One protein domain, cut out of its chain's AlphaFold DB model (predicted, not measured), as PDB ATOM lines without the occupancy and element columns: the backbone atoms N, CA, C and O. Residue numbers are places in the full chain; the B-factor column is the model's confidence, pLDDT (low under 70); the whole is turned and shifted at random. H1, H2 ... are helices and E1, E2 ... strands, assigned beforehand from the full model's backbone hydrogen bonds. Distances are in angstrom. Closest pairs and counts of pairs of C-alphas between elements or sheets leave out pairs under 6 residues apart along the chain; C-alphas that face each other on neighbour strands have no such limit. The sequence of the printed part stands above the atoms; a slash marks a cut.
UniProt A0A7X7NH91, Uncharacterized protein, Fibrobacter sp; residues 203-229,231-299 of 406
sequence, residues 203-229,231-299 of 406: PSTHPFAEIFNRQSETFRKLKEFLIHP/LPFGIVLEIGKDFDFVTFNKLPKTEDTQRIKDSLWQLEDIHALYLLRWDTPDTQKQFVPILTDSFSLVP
ATOM      1  N   PRO A 203      19.258 -15.805 -19.752       97.75
ATOM      2  CA  PRO A 203      17.988 -15.114 -19.588       97.75
ATOM      3  C   PRO A 203      16.842 -15.907 -20.216       97.75
ATOM      4  O   PRO A 203      16.956 -16.404 -21.338       97.75
ATOM      5  N   SER A 204      15.735 -16.004 -19.491       97.81
ATOM      6  CA  SER A 204      14.537 -16.720 -19.909       97.81
ATOM      7  C   SER A 204      13.281 -15.961 -19.479       97.81
ATOM      8  O   SER A 204      13.356 -14.874 -18.903       97.81
ATOM      9  N   THR A 205      12.110 -16.513 -19.777       96.62
ATOM     10  CA  THR A 205      10.822 -15.929 -19.402       96.62
ATOM     11  C   THR A 205       9.975 -16.929 -18.633       96.62
ATOM     12  O   THR A 205       9.980 -18.130 -18.892       96.62
ATOM     13  N   HIS A 206       9.223 -16.412 -17.667       97.81
ATOM     14  CA  HIS A 206       8.251 -17.183 -16.911       97.81
ATOM     15  C   HIS A 206       7.056 -16.277 -16.579       97.81
ATOM     16  O   HIS A 206       7.278 -15.133 -16.161       97.81
ATOM     17  N   PRO A 207       5.802 -16.763 -16.689       97.81
ATOM     18  CA  PRO A 207       4.615 -15.933 -16.482       97.81
ATOM     19  C   PRO A 207       4.591 -15.190 -15.141       97.81
ATOM     20  O   PRO A 207       4.193 -14.031 -15.090       97.81
ATOM     21  N   PHE A 208       5.068 -15.823 -14.062       98.06
ATOM     22  CA  PHE A 208       5.214 -15.181 -12.747       98.06
ATOM     23  C   PHE A 208       6.026 -13.874 -12.811       98.06
ATOM     24  O   PHE A 208       5.554 -12.841 -12.342       98.06
ATOM     25  N   ALA A 209       7.212 -13.907 -13.431       97.62
ATOM     26  CA  ALA A 209       8.081 -12.739 -13.537       97.62
ATOM     27  C   ALA A 209       7.457 -11.662 -14.436       97.62
ATOM     28  O   ALA A 209       7.496 -10.482 -14.103       97.62
ATOM     29  N   GLU A 210       6.820 -12.053 -15.544       97.31
ATOM     30  CA  GLU A 210       6.125 -11.110 -16.429       97.31
ATOM     31  C   GLU A 210       4.963 -10.397 -15.729       97.31
ATOM     32  O   GLU A 210       4.804  -9.187 -15.874       97.31
ATOM     33  N   ILE A 211       4.151 -11.137 -14.967       97.44
ATOM     34  CA  ILE A 211       3.029 -10.578 -14.206       97.44
ATOM     35  C   ILE A 211       3.541  -9.617 -13.138       97.44
ATOM     36  O   ILE A 211       3.045  -8.493 -13.061       97.44
ATOM     37  N   PHE A 212       4.540 -10.031 -12.354       97.50
ATOM     38  CA  PHE A 212       5.136  -9.184 -11.323       97.50
ATOM     39  C   PHE A 212       5.715  -7.898 -11.928       97.50
ATOM     40  O   PHE A 212       5.378  -6.799 -11.498       97.50
ATOM     41  N   ASN A 213       6.506  -8.017 -12.998       97.06
ATOM     42  CA  ASN A 213       7.169  -6.882 -13.642       97.06
ATOM     43  C   ASN A 213       6.200  -5.906 -14.328       97.06
ATOM     44  O   ASN A 213       6.578  -4.768 -14.587       97.06
ATOM     45  N   ARG A 214       4.953  -6.306 -14.623       95.00
ATOM     46  CA  ARG A 214       3.905  -5.359 -15.053       95.00
ATOM     47  C   ARG A 214       3.401  -4.471 -13.913       95.00
ATOM     48  O   ARG A 214       2.877  -3.400 -14.189       95.00
ATOM     49  N   GLN A 215       3.541  -4.921 -12.667       91.12
ATOM     50  CA  GLN A 215       3.094  -4.221 -11.457       91.12
ATOM     51  C   GLN A 215       4.258  -3.593 -10.670       91.12
ATOM     52  O   GLN A 215       4.043  -2.979  -9.629       91.12
ATOM     53  N   SER A 216       5.499  -3.702 -11.157       86.81
ATOM     54  CA  SER A 216       6.696  -3.260 -10.428       86.81
ATOM     55  C   SER A 216       6.718  -1.765 -10.102       86.81
ATOM     56  O   SER A 216       7.413  -1.342  -9.189       86.81
ATOM     57  N   GLU A 217       5.993  -0.929 -10.845       86.56
ATOM     58  CA  GLU A 217       5.972   0.518 -10.585       86.56
ATOM     59  C   GLU A 217       5.108   0.896  -9.373       86.56
ATOM     60  O   GLU A 217       5.379   1.895  -8.707       86.56
ATOM     61  N   THR A 218       4.075   0.103  -9.075       85.62
ATOM     62  CA  THR A 218       3.150   0.337  -7.953       85.62
ATOM     63  C   THR A 218       3.532  -0.455  -6.709       85.62
ATOM     64  O   THR A 218       3.154  -0.076  -5.601       85.62
ATOM     65  N   PHE A 219       4.305  -1.523  -6.884       88.94
ATOM     66  CA  PHE A 219       4.813  -2.359  -5.808       88.94
ATOM     67  C   PHE A 219       5.911  -1.637  -5.003       88.94
ATOM     68  O   PHE A 219       6.725  -0.893  -5.553       88.94
ATOM     69  N   ARG A 220       5.950  -1.836  -3.683       90.62
ATOM     70  CA  ARG A 220       6.904  -1.175  -2.783       90.62
ATOM     71  C   ARG A 220       8.255  -1.868  -2.767       90.62
ATOM     72  O   ARG A 220       9.213  -1.294  -3.277       90.62
ATOM     73  N   LYS A 221       8.325  -3.048  -2.149       91.06
ATOM     74  CA  LYS A 221       9.556  -3.821  -1.954       91.06
ATOM     75  C   LYS A 221       9.228  -5.287  -1.655       91.06
ATOM     76  O   LYS A 221       8.280  -5.569  -0.924       91.06
ATOM     77  N   LEU A 222       9.974  -6.222  -2.249       93.62
ATOM     78  CA  LEU A 222       9.651  -7.660  -2.242       93.62
ATOM     79  C   LEU A 222      10.334  -8.425  -1.107       93.62
ATOM     80  O   LEU A 222      11.423  -8.936  -1.303       93.62
ATOM     81  N   LYS A 223       9.695  -8.619   0.045       93.44
ATOM     82  CA  LYS A 223      10.316  -9.381   1.144       93.44
ATOM     83  C   LYS A 223      10.533 -10.860   0.817       93.44
ATOM     84  O   LYS A 223      11.584 -11.405   1.131       93.44
ATOM     85  N   GLU A 224       9.541 -11.522   0.232       95.50
ATOM     86  CA  GLU A 224       9.581 -12.964  -0.035       95.50
ATOM     87  C   GLU A 224       8.668 -13.303  -1.217       95.50
ATOM     88  O   GLU A 224       7.679 -12.612  -1.472       95.50
ATOM     89  N   PHE A 225       8.967 -14.376  -1.943       97.38
ATOM     90  CA  PHE A 225       8.029 -14.940  -2.905       97.38
ATOM     91  C   PHE A 225       8.196 -16.447  -3.036       97.38
ATOM     92  O   PHE A 225       9.279 -16.989  -2.823       97.38
ATOM     93  N   LEU A 226       7.113 -17.113  -3.430       96.69
ATOM     94  CA  LEU A 226       7.095 -18.535  -3.740       96.69
ATOM     95  C   LEU A 226       6.290 -18.801  -5.002       96.69
ATOM     96  O   LEU A 226       5.178 -18.310  -5.159       96.69
ATOM     97  N   ILE A 227       6.799 -19.675  -5.852       97.88
ATOM     98  CA  ILE A 227       6.049 -20.263  -6.961       97.88
ATOM     99  C   ILE A 227       5.510 -21.627  -6.524       97.88
ATOM    100  O   ILE A 227       6.254 -22.435  -5.966       97.88
ATOM    101  N   HIS A 228       4.218 -21.879  -6.761       97.81
ATOM    102  CA  HIS A 228       3.611 -23.169  -6.446       97.81
ATOM    103  C   HIS A 228       4.256 -24.283  -7.294       97.81
ATOM    104  O   HIS A 228       4.463 -24.082  -8.494       97.81
ATOM    105  N   PRO A 229       4.545 -25.472  -6.725       94.06
ATOM    106  CA  PRO A 229       5.318 -26.510  -7.416       94.06
ATOM    107  C   PRO A 229       4.654 -27.069  -8.685       94.06
ATOM    108  O   PRO A 229       5.344 -27.540  -9.582       94.06
ATOM    109  N   LEU A 231       1.017 -25.809  -9.804       96.94
ATOM    110  CA  LEU A 231      -0.181 -25.048 -10.160       96.94
ATOM    111  C   LEU A 231       0.256 -23.683 -10.689       96.94
ATOM    112  O   LEU A 231       1.317 -23.192 -10.307       96.94
ATOM    113  N   PRO A 232      -0.545 -23.067 -11.568       96.69
ATOM    114  CA  PRO A 232      -0.173 -21.851 -12.280       96.69
ATOM    115  C   PRO A 232      -0.339 -20.576 -11.433       96.69
ATOM    116  O   PRO A 232      -0.975 -19.606 -11.863       96.69
ATOM    117  N   PHE A 233       0.209 -20.579 -10.216       98.00
ATOM    118  CA  PHE A 233       0.210 -19.419  -9.338       98.00
ATOM    119  C   PHE A 233       1.469 -19.318  -8.466       98.00
ATOM    120  O   PHE A 233       2.216 -20.279  -8.269       98.00
ATOM    121  N   GLY A 234       1.695 -18.125  -7.931       97.88
ATOM    122  CA  GLY A 234       2.720 -17.837  -6.939       97.88
ATOM    123  C   GLY A 234       2.222 -16.827  -5.914       97.88
ATOM    124  O   GLY A 234       1.163 -16.221  -6.078       97.88
ATOM    125  N   ILE A 235       2.996 -16.660  -4.854       97.69
ATOM    126  CA  ILE A 235       2.723 -15.776  -3.730       97.69
ATOM    127  C   ILE A 235       3.843 -14.769  -3.625       97.69
ATOM    128  O   ILE A 235       5.013 -15.119  -3.752       97.69
ATOM    129  N   VAL A 236       3.460 -13.521  -3.411       97.06
ATOM    130  CA  VAL A 236       4.363 -12.386  -3.291       97.06
ATOM    131  C   VAL A 236       4.070 -11.683  -1.978       97.06
ATOM    132  O   VAL A 236       2.928 -11.311  -1.710       97.06
ATOM    133  N   LEU A 237       5.111 -11.506  -1.173       95.75
ATOM    134  CA  LEU A 237       5.078 -10.768   0.075       95.75
ATOM    135  C   LEU A 237       5.740  -9.409  -0.119       95.75
ATOM    136  O   LEU A 237       6.953  -9.305  -0.300       95.75
ATOM    137  N   GLU A 238       4.928  -8.367  -0.069       94.62
ATOM    138  CA  GLU A 238       5.364  -6.979  -0.083       94.62
ATOM    139  C   GLU A 238       5.638  -6.479   1.335       94.62
ATOM    140  O   GLU A 238       4.907  -6.836   2.260       94.62
ATOM    141  N   ILE A 239       6.640  -5.611   1.472       92.00
ATOM    142  CA  ILE A 239       6.894  -4.801   2.668       92.00
ATOM    143  C   ILE A 239       6.953  -3.308   2.338       92.00
ATOM    144  O   ILE A 239       6.978  -2.912   1.167       92.00
ATOM    145  N   GLY A 240       6.983  -2.471   3.377       88.50
ATOM    146  CA  GLY A 240       7.238  -1.044   3.253       88.50
ATOM    147  C   GLY A 240       8.553  -0.718   2.539       88.50
ATOM    148  O   GLY A 240       9.436  -1.560   2.371       88.50
ATOM    149  N   LYS A 241       8.673   0.528   2.074       80.38
ATOM    150  CA  LYS A 241       9.920   1.029   1.480       80.38
ATOM    151  C   LYS A 241      10.871   1.471   2.583       80.38
ATOM    152  O   LYS A 241      10.410   2.065   3.551       80.38
ATOM    153  N   ASP A 242      12.167   1.265   2.371       76.12
ATOM    154  CA  ASP A 242      13.187   1.788   3.279       76.12
ATOM    155  C   ASP A 242      13.163   3.319   3.290       76.12
ATOM    156  O   ASP A 242      12.993   3.968   2.247       76.12
ATOM    157  N   PHE A 243      13.420   3.899   4.456       75.38
ATOM    158  CA  PHE A 243      13.666   5.328   4.595       75.38
ATOM    159  C   PHE A 243      15.166   5.640   4.652       75.38
ATOM    160  O   PHE A 243      15.972   4.904   5.217       75.38
ATOM    161  N   ASP A 244      15.570   6.783   4.086       74.38
ATOM    162  CA  ASP A 244      16.952   7.265   4.196       74.38
ATOM    163  C   ASP A 244      17.226   7.792   5.614       74.38
ATOM    164  O   ASP A 244      17.102   8.986   5.917       74.38
ATOM    165  N   PHE A 245      17.622   6.876   6.495       69.56
ATOM    166  CA  PHE A 245      17.939   7.163   7.890       69.56
ATOM    167  C   PHE A 245      19.038   8.212   8.060       69.56
ATOM    168  O   PHE A 245      19.004   8.976   9.028       69.56
ATOM    169  N   VAL A 246      19.997   8.296   7.135       75.44
ATOM    170  CA  VAL A 246      21.078   9.291   7.199       75.44
ATOM    171  C   VAL A 246      20.502  10.689   7.023       75.44
ATOM    172  O   VAL A 246      20.883  11.616   7.741       75.44
ATOM    173  N   THR A 247      19.548  10.845   6.110       78.88
ATOM    174  CA  THR A 247      18.829  12.107   5.928       78.88
ATOM    175  C   THR A 247      17.921  12.415   7.123       78.88
ATOM    176  O   THR A 247      17.964  13.533   7.642       78.88
ATOM    177  N   PHE A 248      17.186  11.432   7.652       74.69
ATOM    178  CA  PHE A 248      16.313  11.633   8.821       74.69
ATOM    179  C   PHE A 248      17.065  11.937  10.123       74.69
ATOM    180  O   PHE A 248      16.557  12.655  10.989       74.69
ATOM    181  N   ASN A 249      18.286  11.435  10.287       78.62
ATOM    182  CA  ASN A 249      19.109  11.711  11.466       78.62
ATOM    183  C   ASN A 249      19.743  13.106  11.463       78.62
ATOM    184  O   ASN A 249      20.197  13.558  12.514       78.62
ATOM    185  N   LYS A 250      19.704  13.818  10.330       85.94
ATOM    186  CA  LYS A 250      20.090  15.235  10.240       85.94
ATOM    187  C   LYS A 250      18.980  16.188  10.699       85.94
ATOM    188  O   LYS A 250      19.256  17.370  10.896       85.94
ATOM    189  N   LEU A 251      17.741  15.709  10.862       83.38
ATOM    190  CA  LEU A 251      16.626  16.544  11.313       83.38
ATOM    191  C   LEU A 251      16.766  16.929  12.800       83.38
ATOM    192  O   LEU A 251      17.300  16.145  13.592       83.38
ATOM    193  N   PRO A 252      16.259  18.110  13.213       87.38
ATOM    194  CA  PRO A 252      16.275  18.538  14.609       87.38
ATOM    195  C   PRO A 252      15.598  17.517  15.527       87.38
ATOM    196  O   PRO A 252      14.523  17.014  15.206       87.38
ATOM    197  N   LYS A 253      16.188  17.250  16.697       87.06
ATOM    198  CA  LYS A 253      15.611  16.360  17.720       87.06
ATOM    199  C   LYS A 253      14.486  17.065  18.485       87.06
ATOM    200  O   LYS A 253      14.662  17.462  19.633       87.06
ATOM    201  N   THR A 254      13.356  17.263  17.817       91.81
ATOM    202  CA  THR A 254      12.114  17.790  18.394       91.81
ATOM    203  C   THR A 254      11.072  16.680  18.506       91.81
ATOM    204  O   THR A 254      11.182  15.645  17.847       91.81
ATOM    205  N   GLU A 255      10.045  16.905  19.323       89.69
ATOM    206  CA  GLU A 255       8.906  15.990  19.471       89.69
ATOM    207  C   GLU A 255       8.190  15.744  18.131       89.69
ATOM    208  O   GLU A 255       7.879  14.606  17.791       89.69
ATOM    209  N   ASP A 256       8.030  16.787  17.309       88.62
ATOM    210  CA  ASP A 256       7.446  16.660  15.970       88.62
ATOM    211  C   ASP A 256       8.292  15.795  15.030       88.62
ATOM    212  O   ASP A 256       7.749  14.941  14.329       88.62
ATOM    213  N   THR A 257       9.619  15.969  15.026       86.00
ATOM    214  CA  THR A 257      10.507  15.117  14.222       86.00
ATOM    215  C   THR A 257      10.439  13.668  14.691       86.00
ATOM    216  O   THR A 257      10.450  12.766  13.856       86.00
ATOM    217  N   GLN A 258      10.352  13.427  16.003       84.75
ATOM    218  CA  GLN A 258      10.210  12.071  16.531       84.75
ATOM    219  C   GLN A 258       8.885  11.442  16.092       84.75
ATOM    220  O   GLN A 258       8.895  10.347  15.547       84.75
ATOM    221  N   ARG A 259       7.767  12.170  16.195       86.69
ATOM    222  CA  ARG A 259       6.454  11.704  15.723       86.69
ATOM    223  C   ARG A 259       6.449  11.356  14.230       86.69
ATOM    224  O   ARG A 259       5.825  10.375  13.829       86.69
ATOM    225  N   ILE A 260       7.139  12.145  13.403       84.31
ATOM    226  CA  ILE A 260       7.312  11.844  11.974       84.31
ATOM    227  C   ILE A 260       8.127  10.557  11.798       84.31
ATOM    228  O   ILE A 260       7.707   9.696  11.034       84.31
ATOM    229  N   LYS A 261       9.249  10.396  12.515       81.44
ATOM    230  CA  LYS A 261      10.054   9.163  12.468       81.44
ATOM    231  C   LYS A 261       9.238   7.934  12.861       81.44
ATOM    232  O   LYS A 261       9.249   6.959  12.121       81.44
ATOM    233  N   ASP A 262       8.476   8.019  13.946       82.44
ATOM    234  CA  ASP A 262       7.627   6.921  14.416       82.44
ATOM    235  C   ASP A 262       6.551   6.559  13.378       82.44
ATOM    236  O   ASP A 262       6.297   5.385  13.121       82.44
ATOM    237  N   SER A 263       5.954   7.567  12.731       83.25
ATOM    238  CA  SER A 263       4.963   7.354  11.665       83.25
ATOM    239  C   SER A 263       5.580   6.693  10.431       83.25
ATOM    240  O   SER A 263       4.939   5.867   9.792       83.25
ATOM    241  N   LEU A 264       6.821   7.042  10.087       80.31
ATOM    242  CA  LEU A 264       7.540   6.421   8.976       80.31
ATOM    243  C   LEU A 264       7.923   4.977   9.307       80.31
ATOM    244  O   LEU A 264       7.690   4.107   8.481       80.31
ATOM    245  N   TRP A 265       8.388   4.683  10.523       76.00
ATOM    246  CA  TRP A 265       8.644   3.300  10.948       76.00
ATOM    247  C   TRP A 265       7.415   2.399  10.797       76.00
ATOM    248  O   TRP A 265       7.526   1.276  10.314       76.00
ATOM    249  N   GLN A 266       6.221   2.911  11.102       78.25
ATOM    250  CA  GLN A 266       4.982   2.161  10.872       78.25
ATOM    251  C   GLN A 266       4.724   1.861   9.387       78.25
ATOM    252  O   GLN A 266       4.118   0.841   9.075       78.25
ATOM    253  N   LEU A 267       5.182   2.719   8.466       78.62
ATOM    254  CA  LEU A 267       5.056   2.489   7.024       78.62
ATOM    255  C   LEU A 267       6.061   1.454   6.492       78.62
ATOM    256  O   LEU A 267       5.762   0.800   5.493       78.62
ATOM    257  N   GLU A 268       7.225   1.312   7.134       76.12
ATOM    258  CA  GLU A 268       8.229   0.274   6.838       76.12
ATOM    259  C   GLU A 268       7.690  -1.130   7.156       76.12
ATOM    260  O   GLU A 268       7.889  -2.069   6.384       76.12
ATOM    261  N   ASP A 269       6.923  -1.251   8.241       78.75
ATOM    262  CA  ASP A 269       6.366  -2.514   8.735       78.75
ATOM    263  C   ASP A 269       5.054  -2.947   8.038       78.75
ATOM    264  O   ASP A 269       4.471  -3.968   8.409       78.75
ATOM    265  N   ILE A 270       4.559  -2.217   7.027       87.56
ATOM    266  CA  ILE A 270       3.336  -2.627   6.314       87.56
ATOM    267  C   ILE A 270       3.627  -3.845   5.446       87.56
ATOM    268  O   ILE A 270       4.425  -3.757   4.515       87.56
ATOM    269  N   HIS A 271       2.891  -4.935   5.660       92.75
ATOM    270  CA  HIS A 271       2.922  -6.098   4.782       92.75
ATOM    271  C   HIS A 271       1.675  -6.184   3.897       92.75
ATOM    272  O   HIS A 271       0.575  -5.792   4.290       92.75
ATOM    273  N   ALA A 272       1.848  -6.723   2.692       94.19
ATOM    274  CA  ALA A 272       0.742  -7.136   1.833       94.19
ATOM    275  C   ALA A 272       1.091  -8.452   1.122       94.19
ATOM    276  O   ALA A 272       2.203  -8.642   0.633       94.19
ATOM    277  N   LEU A 273       0.148  -9.393   1.115       94.88
ATOM    278  CA  LEU A 273       0.276 -10.693   0.471       94.88
ATOM    279  C   LEU A 273      -0.534 -10.668  -0.815       94.88
ATOM    280  O   LEU A 273      -1.738 -10.399  -0.795       94.88
ATOM    281  N   TYR A 274       0.116 -11.001  -1.920       96.06
ATOM    282  CA  TYR A 274      -0.503 -11.043  -3.232       96.06
ATOM    283  C   TYR A 274      -0.462 -12.451  -3.799       96.06
ATOM    284  O   TYR A 274       0.537 -13.164  -3.697       96.06
ATOM    285  N   LEU A 275      -1.563 -12.820  -4.442       96.81
ATOM    286  CA  LEU A 275      -1.678 -13.993  -5.282       96.81
ATOM    287  C   LEU A 275      -1.407 -13.590  -6.732       96.81
ATOM    288  O   LEU A 275      -2.135 -12.774  -7.304       96.81
ATOM    289  N   LEU A 276      -0.378 -14.193  -7.326       97.31
ATOM    290  CA  LEU A 276      -0.047 -14.045  -8.737       97.31
ATOM    291  C   LEU A 276      -0.530 -15.266  -9.506       97.31
ATOM    292  O   LEU A 276      -0.139 -16.378  -9.176       97.31
ATOM    293  N   ARG A 277      -1.340 -15.078 -10.545       96.31
ATOM    294  CA  ARG A 277      -1.973 -16.159 -11.315       96.31
ATOM    295  C   ARG A 277      -1.720 -16.013 -12.798       96.31
ATOM    296  O   ARG A 277      -1.933 -14.938 -13.345       96.31
ATOM    297  N   TRP A 278      -1.355 -17.102 -13.465       96.31
ATOM    298  CA  TRP A 278      -1.191 -17.132 -14.925       96.31
ATOM    299  C   TRP A 278      -2.091 -18.150 -15.630       96.31
ATOM    300  O   TRP A 278      -1.925 -18.399 -16.820       96.31
ATOM    301  N   ASP A 279      -3.079 -18.704 -14.928       95.06
ATOM    302  CA  ASP A 279      -4.172 -19.486 -15.520       95.06
ATOM    303  C   ASP A 279      -5.308 -18.635 -16.094       95.06
ATOM    304  O   ASP A 279      -6.164 -19.147 -16.811       95.06
ATOM    305  N   THR A 280      -5.330 -17.340 -15.782       93.94
ATOM    306  CA  THR A 280      -6.343 -16.403 -16.268       93.94
ATOM    307  C   THR A 280      -5.751 -15.432 -17.296       93.94
ATOM    308  O   THR A 280      -4.679 -14.867 -17.054       93.94
ATOM    309  N   PRO A 281      -6.439 -15.177 -18.429       92.75
ATOM    310  CA  PRO A 281      -6.031 -14.150 -19.388       92.75
ATOM    311  C   PRO A 281      -6.380 -12.723 -18.921       92.75
ATOM    312  O   PRO A 281      -5.875 -11.754 -19.481       92.75
ATOM    313  N   ASP A 282      -7.249 -12.579 -17.913       94.06
ATOM    314  CA  ASP A 282      -7.662 -11.289 -17.351       94.06
ATOM    315  C   ASP A 282      -6.547 -10.708 -16.474       94.06
ATOM    316  O   ASP A 282      -6.365 -11.135 -15.331       94.06
ATOM    317  N   THR A 283      -5.808  -9.730 -17.005       92.88
ATOM    318  CA  THR A 283      -4.630  -9.131 -16.357       92.88
ATOM    319  C   THR A 283      -4.930  -8.491 -15.005       92.88
ATOM    320  O   THR A 283      -4.050  -8.473 -14.147       92.88
ATOM    321  N   GLN A 284      -6.167  -8.039 -14.765       89.56
ATOM    322  CA  GLN A 284      -6.583  -7.474 -13.475       89.56
ATOM    323  C   GLN A 284      -6.768  -8.553 -12.398       89.56
ATOM    324  O   GLN A 284      -6.733  -8.260 -11.208       89.56
ATOM    325  N   LYS A 285      -6.945  -9.816 -12.802       92.88
ATOM    326  CA  LYS A 285      -7.062 -10.974 -11.899       92.88
ATOM    327  C   LYS A 285      -5.766 -11.768 -11.762       92.88
ATOM    328  O   LYS A 285      -5.738 -12.756 -11.034       92.88
ATOM    329  N   GLN A 286      -4.711 -11.363 -12.466       95.38
ATOM    330  CA  GLN A 286      -3.403 -12.013 -12.387       95.38
ATOM    331  C   GLN A 286      -2.599 -11.572 -11.167       95.38
ATOM    332  O   GLN A 286      -1.649 -12.260 -10.825       95.38
ATOM    333  N   PHE A 287      -2.947 -10.455 -10.526       95.50
ATOM    334  CA  PHE A 287      -2.248  -9.922  -9.359       95.50
ATOM    335  C   PHE A 287      -3.286  -9.428  -8.349       95.50
ATOM    336  O   PHE A 287      -3.842  -8.343  -8.501       95.50
ATOM    337  N   VAL A 288      -3.612 -10.262  -7.363       94.69
ATOM    338  CA  VAL A 288      -4.738 -10.030  -6.448       94.69
ATOM    339  C   VAL A 288      -4.220  -9.913  -5.016       94.69
ATOM    340  O   VAL A 288      -3.583 -10.858  -4.549       94.69
ATOM    341  N   PRO A 289      -4.491  -8.814  -4.288       94.00
ATOM    342  CA  PRO A 289      -4.203  -8.758  -2.859       94.00
ATOM    343  C   PRO A 289      -5.096  -9.767  -2.136       94.00
ATOM    344  O   PRO A 289      -6.319  -9.704  -2.249       94.00
ATOM    345  N   ILE A 290      -4.494 -10.711  -1.415       93.38
ATOM    346  CA  ILE A 290      -5.229 -11.716  -0.631       93.38
ATOM    347  C   ILE A 290      -5.254 -11.391   0.857       93.38
ATOM    348  O   ILE A 290      -6.191 -11.791   1.544       93.38
ATOM    349  N   LEU A 291      -4.259 -10.646   1.338       91.88
ATOM    350  CA  LEU A 291      -4.177 -10.170   2.711       91.88
ATOM    351  C   LEU A 291      -3.415  -8.843   2.739       91.88
ATOM    352  O   LEU A 291      -2.340  -8.736   2.152       91.88
ATOM    353  N   THR A 292      -3.970  -7.844   3.409       89.50
ATOM    354  CA  THR A 292      -3.341  -6.554   3.704       89.50
ATOM    355  C   THR A 292      -3.697  -6.142   5.133       89.50
ATOM    356  O   THR A 292      -4.500  -6.792   5.798       89.50
ATOM    357  N   ASP A 293      -3.144  -5.021   5.589       80.44
ATOM    358  CA  ASP A 293      -3.481  -4.361   6.857       80.44
ATOM    359  C   ASP A 293      -4.982  -4.070   7.078       80.44
ATOM    360  O   ASP A 293      -5.435  -3.916   8.209       80.44
ATOM    361  N   SER A 294      -5.752  -3.969   5.999       80.81
ATOM    362  CA  SER A 294      -7.134  -3.483   5.986       80.81
ATOM    363  C   SER A 294      -8.105  -4.440   5.291       80.81
ATOM    364  O   SER A 294      -9.307  -4.165   5.229       80.81
ATOM    365  N   PHE A 295      -7.613  -5.561   4.757       85.44
ATOM    366  CA  PHE A 295      -8.390  -6.449   3.902       85.44
ATOM    367  C   PHE A 295      -7.892  -7.898   3.935       85.44
ATOM    368  O   PHE A 295      -6.696  -8.163   3.934       85.44
ATOM    369  N   SER A 296      -8.819  -8.857   3.892       89.19
ATOM    370  CA  SER A 296      -8.514 -10.289   3.820       89.19
ATOM    371  C   SER A 296      -9.518 -10.996   2.912       89.19
ATOM    372  O   SER A 296     -10.721 -10.991   3.178       89.19
ATOM    373  N   LEU A 297      -9.030 -11.621   1.834       89.00
ATOM    374  CA  LEU A 297      -9.821 -12.521   0.977       89.00
ATOM    375  C   LEU A 297      -9.920 -13.936   1.538       89.00
ATOM    376  O   LEU A 297     -10.668 -14.753   0.999       89.00
ATOM    377  N   VAL A 298      -9.169 -14.235   2.599       86.69
ATOM    378  CA  VAL A 298      -9.093 -15.570   3.192       86.69
ATOM    379  C   VAL A 298      -9.500 -15.494   4.672       86.69
ATOM    380  O   VAL A 298      -8.685 -15.726   5.566       86.69
ATOM    381  N   PRO A 299     -10.760 -15.122   4.976       82.94
ATOM    382  CA  PRO A 299     -11.221 -15.026   6.354       82.94
ATOM    383  C   PRO A 299     -11.139 -16.397   7.055       82.94
ATOM    384  O   PRO A 299     -11.310 -17.432   6.409       82.94
TER     385      PRO A 299
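AT A GLANCE: This is residues 203 to 229 and 231 to 299 of the 406 residues of an uncharacterized protein of Fibrobacter sp (UniProt A0A7X7NH91). A strongly twisted sheet of four strands has the helix H1 packed slantwise over one face and no named helix over the other. Beyond one end of the sheet, between E2 and E3, the chain runs out as a loose arm in which short H2 lies near long H3, and this arm makes the length of the whole. The printed part has 96 residues, with three named helices and four named strands in the order H1 E1 E2 H2 H3 E3 E4; the sheet runs E1 E2 E3 E4, all antiparallel, and the class is mixed, helices and strands. The whole is loose, with a radius of gyration of the C-alphas of 17.2 A and spans of 53 by 38 by 22 A.

IN THESE COORDINATES: Start with the sheet: find C-alpha 221 at (9.556, -3.821, -1.954), where E1, residues 221 to 227, begins its 17.5 A. E2 is residues 233 to 239, 20.1 A long, E3 is residues 272 to 277, 16.2 A, and E4 is residues 287 to 292, 13.5 A, ending at C-alpha 292 at (-3.341, -6.554, 3.704). H1 is residues 207 to 215, 12.8 A long. H2 is residues 245 to 248, 4.8 A. Look for C-alpha 255 at (8.906, 15.990, 19.471); from there H3, residues 255 to 268, runs 20.2 A.

HOW THE PARTS SIT: In the sheet, E1 and E4 are edge strands. Between E1 and E2, antiparallel at 161 degrees, N 226 and O 235 are 2.9 A apart, within hydrogen-bond range. Between E2 and E3, at 157 degrees, look at N 236 and O 274, 3.0 A apart. E3 and E4 form a hairpin at 153 degrees, with N 275 and O 288 2.8 A apart. Residues 291 to 292 of E4 also pair, antiparallel, with residues 295 to 296. H1 is on the sheet at a height of 8.5 A, only just over E2 and E3, with 3 of its C-alphas falling on each. On the local plane it stands at 36 degrees to E2, slantwise to the strands; its closest C-alphas to E3 are those of Phe 208 and Leu 276, 6.7 A apart. H2 and H3 are not on the sheet. They are close but not clearly touching, the closest C-alphas being those of Phe 248 and Lys 261, 7.7 A apart. H1 and H3 are apart. Every O i to N i+4 pair is within hydrogen-bond range in H3 and 4 of 5 in H1; H2 is too short for such a pair.

THE WHOLE: The C-alphas farthest apart, those of Thr 254 and Asp 279, are 53.0 A from each other. Residue 230 is not printed, and C-alphas 229 and 231 are 6.3 A apart across this cut, which falls in the link from E1 to E2. Of the links printed whole, none is long. The mean pLDDT of the printed part is 89.8, and residue 245 is the one under 70.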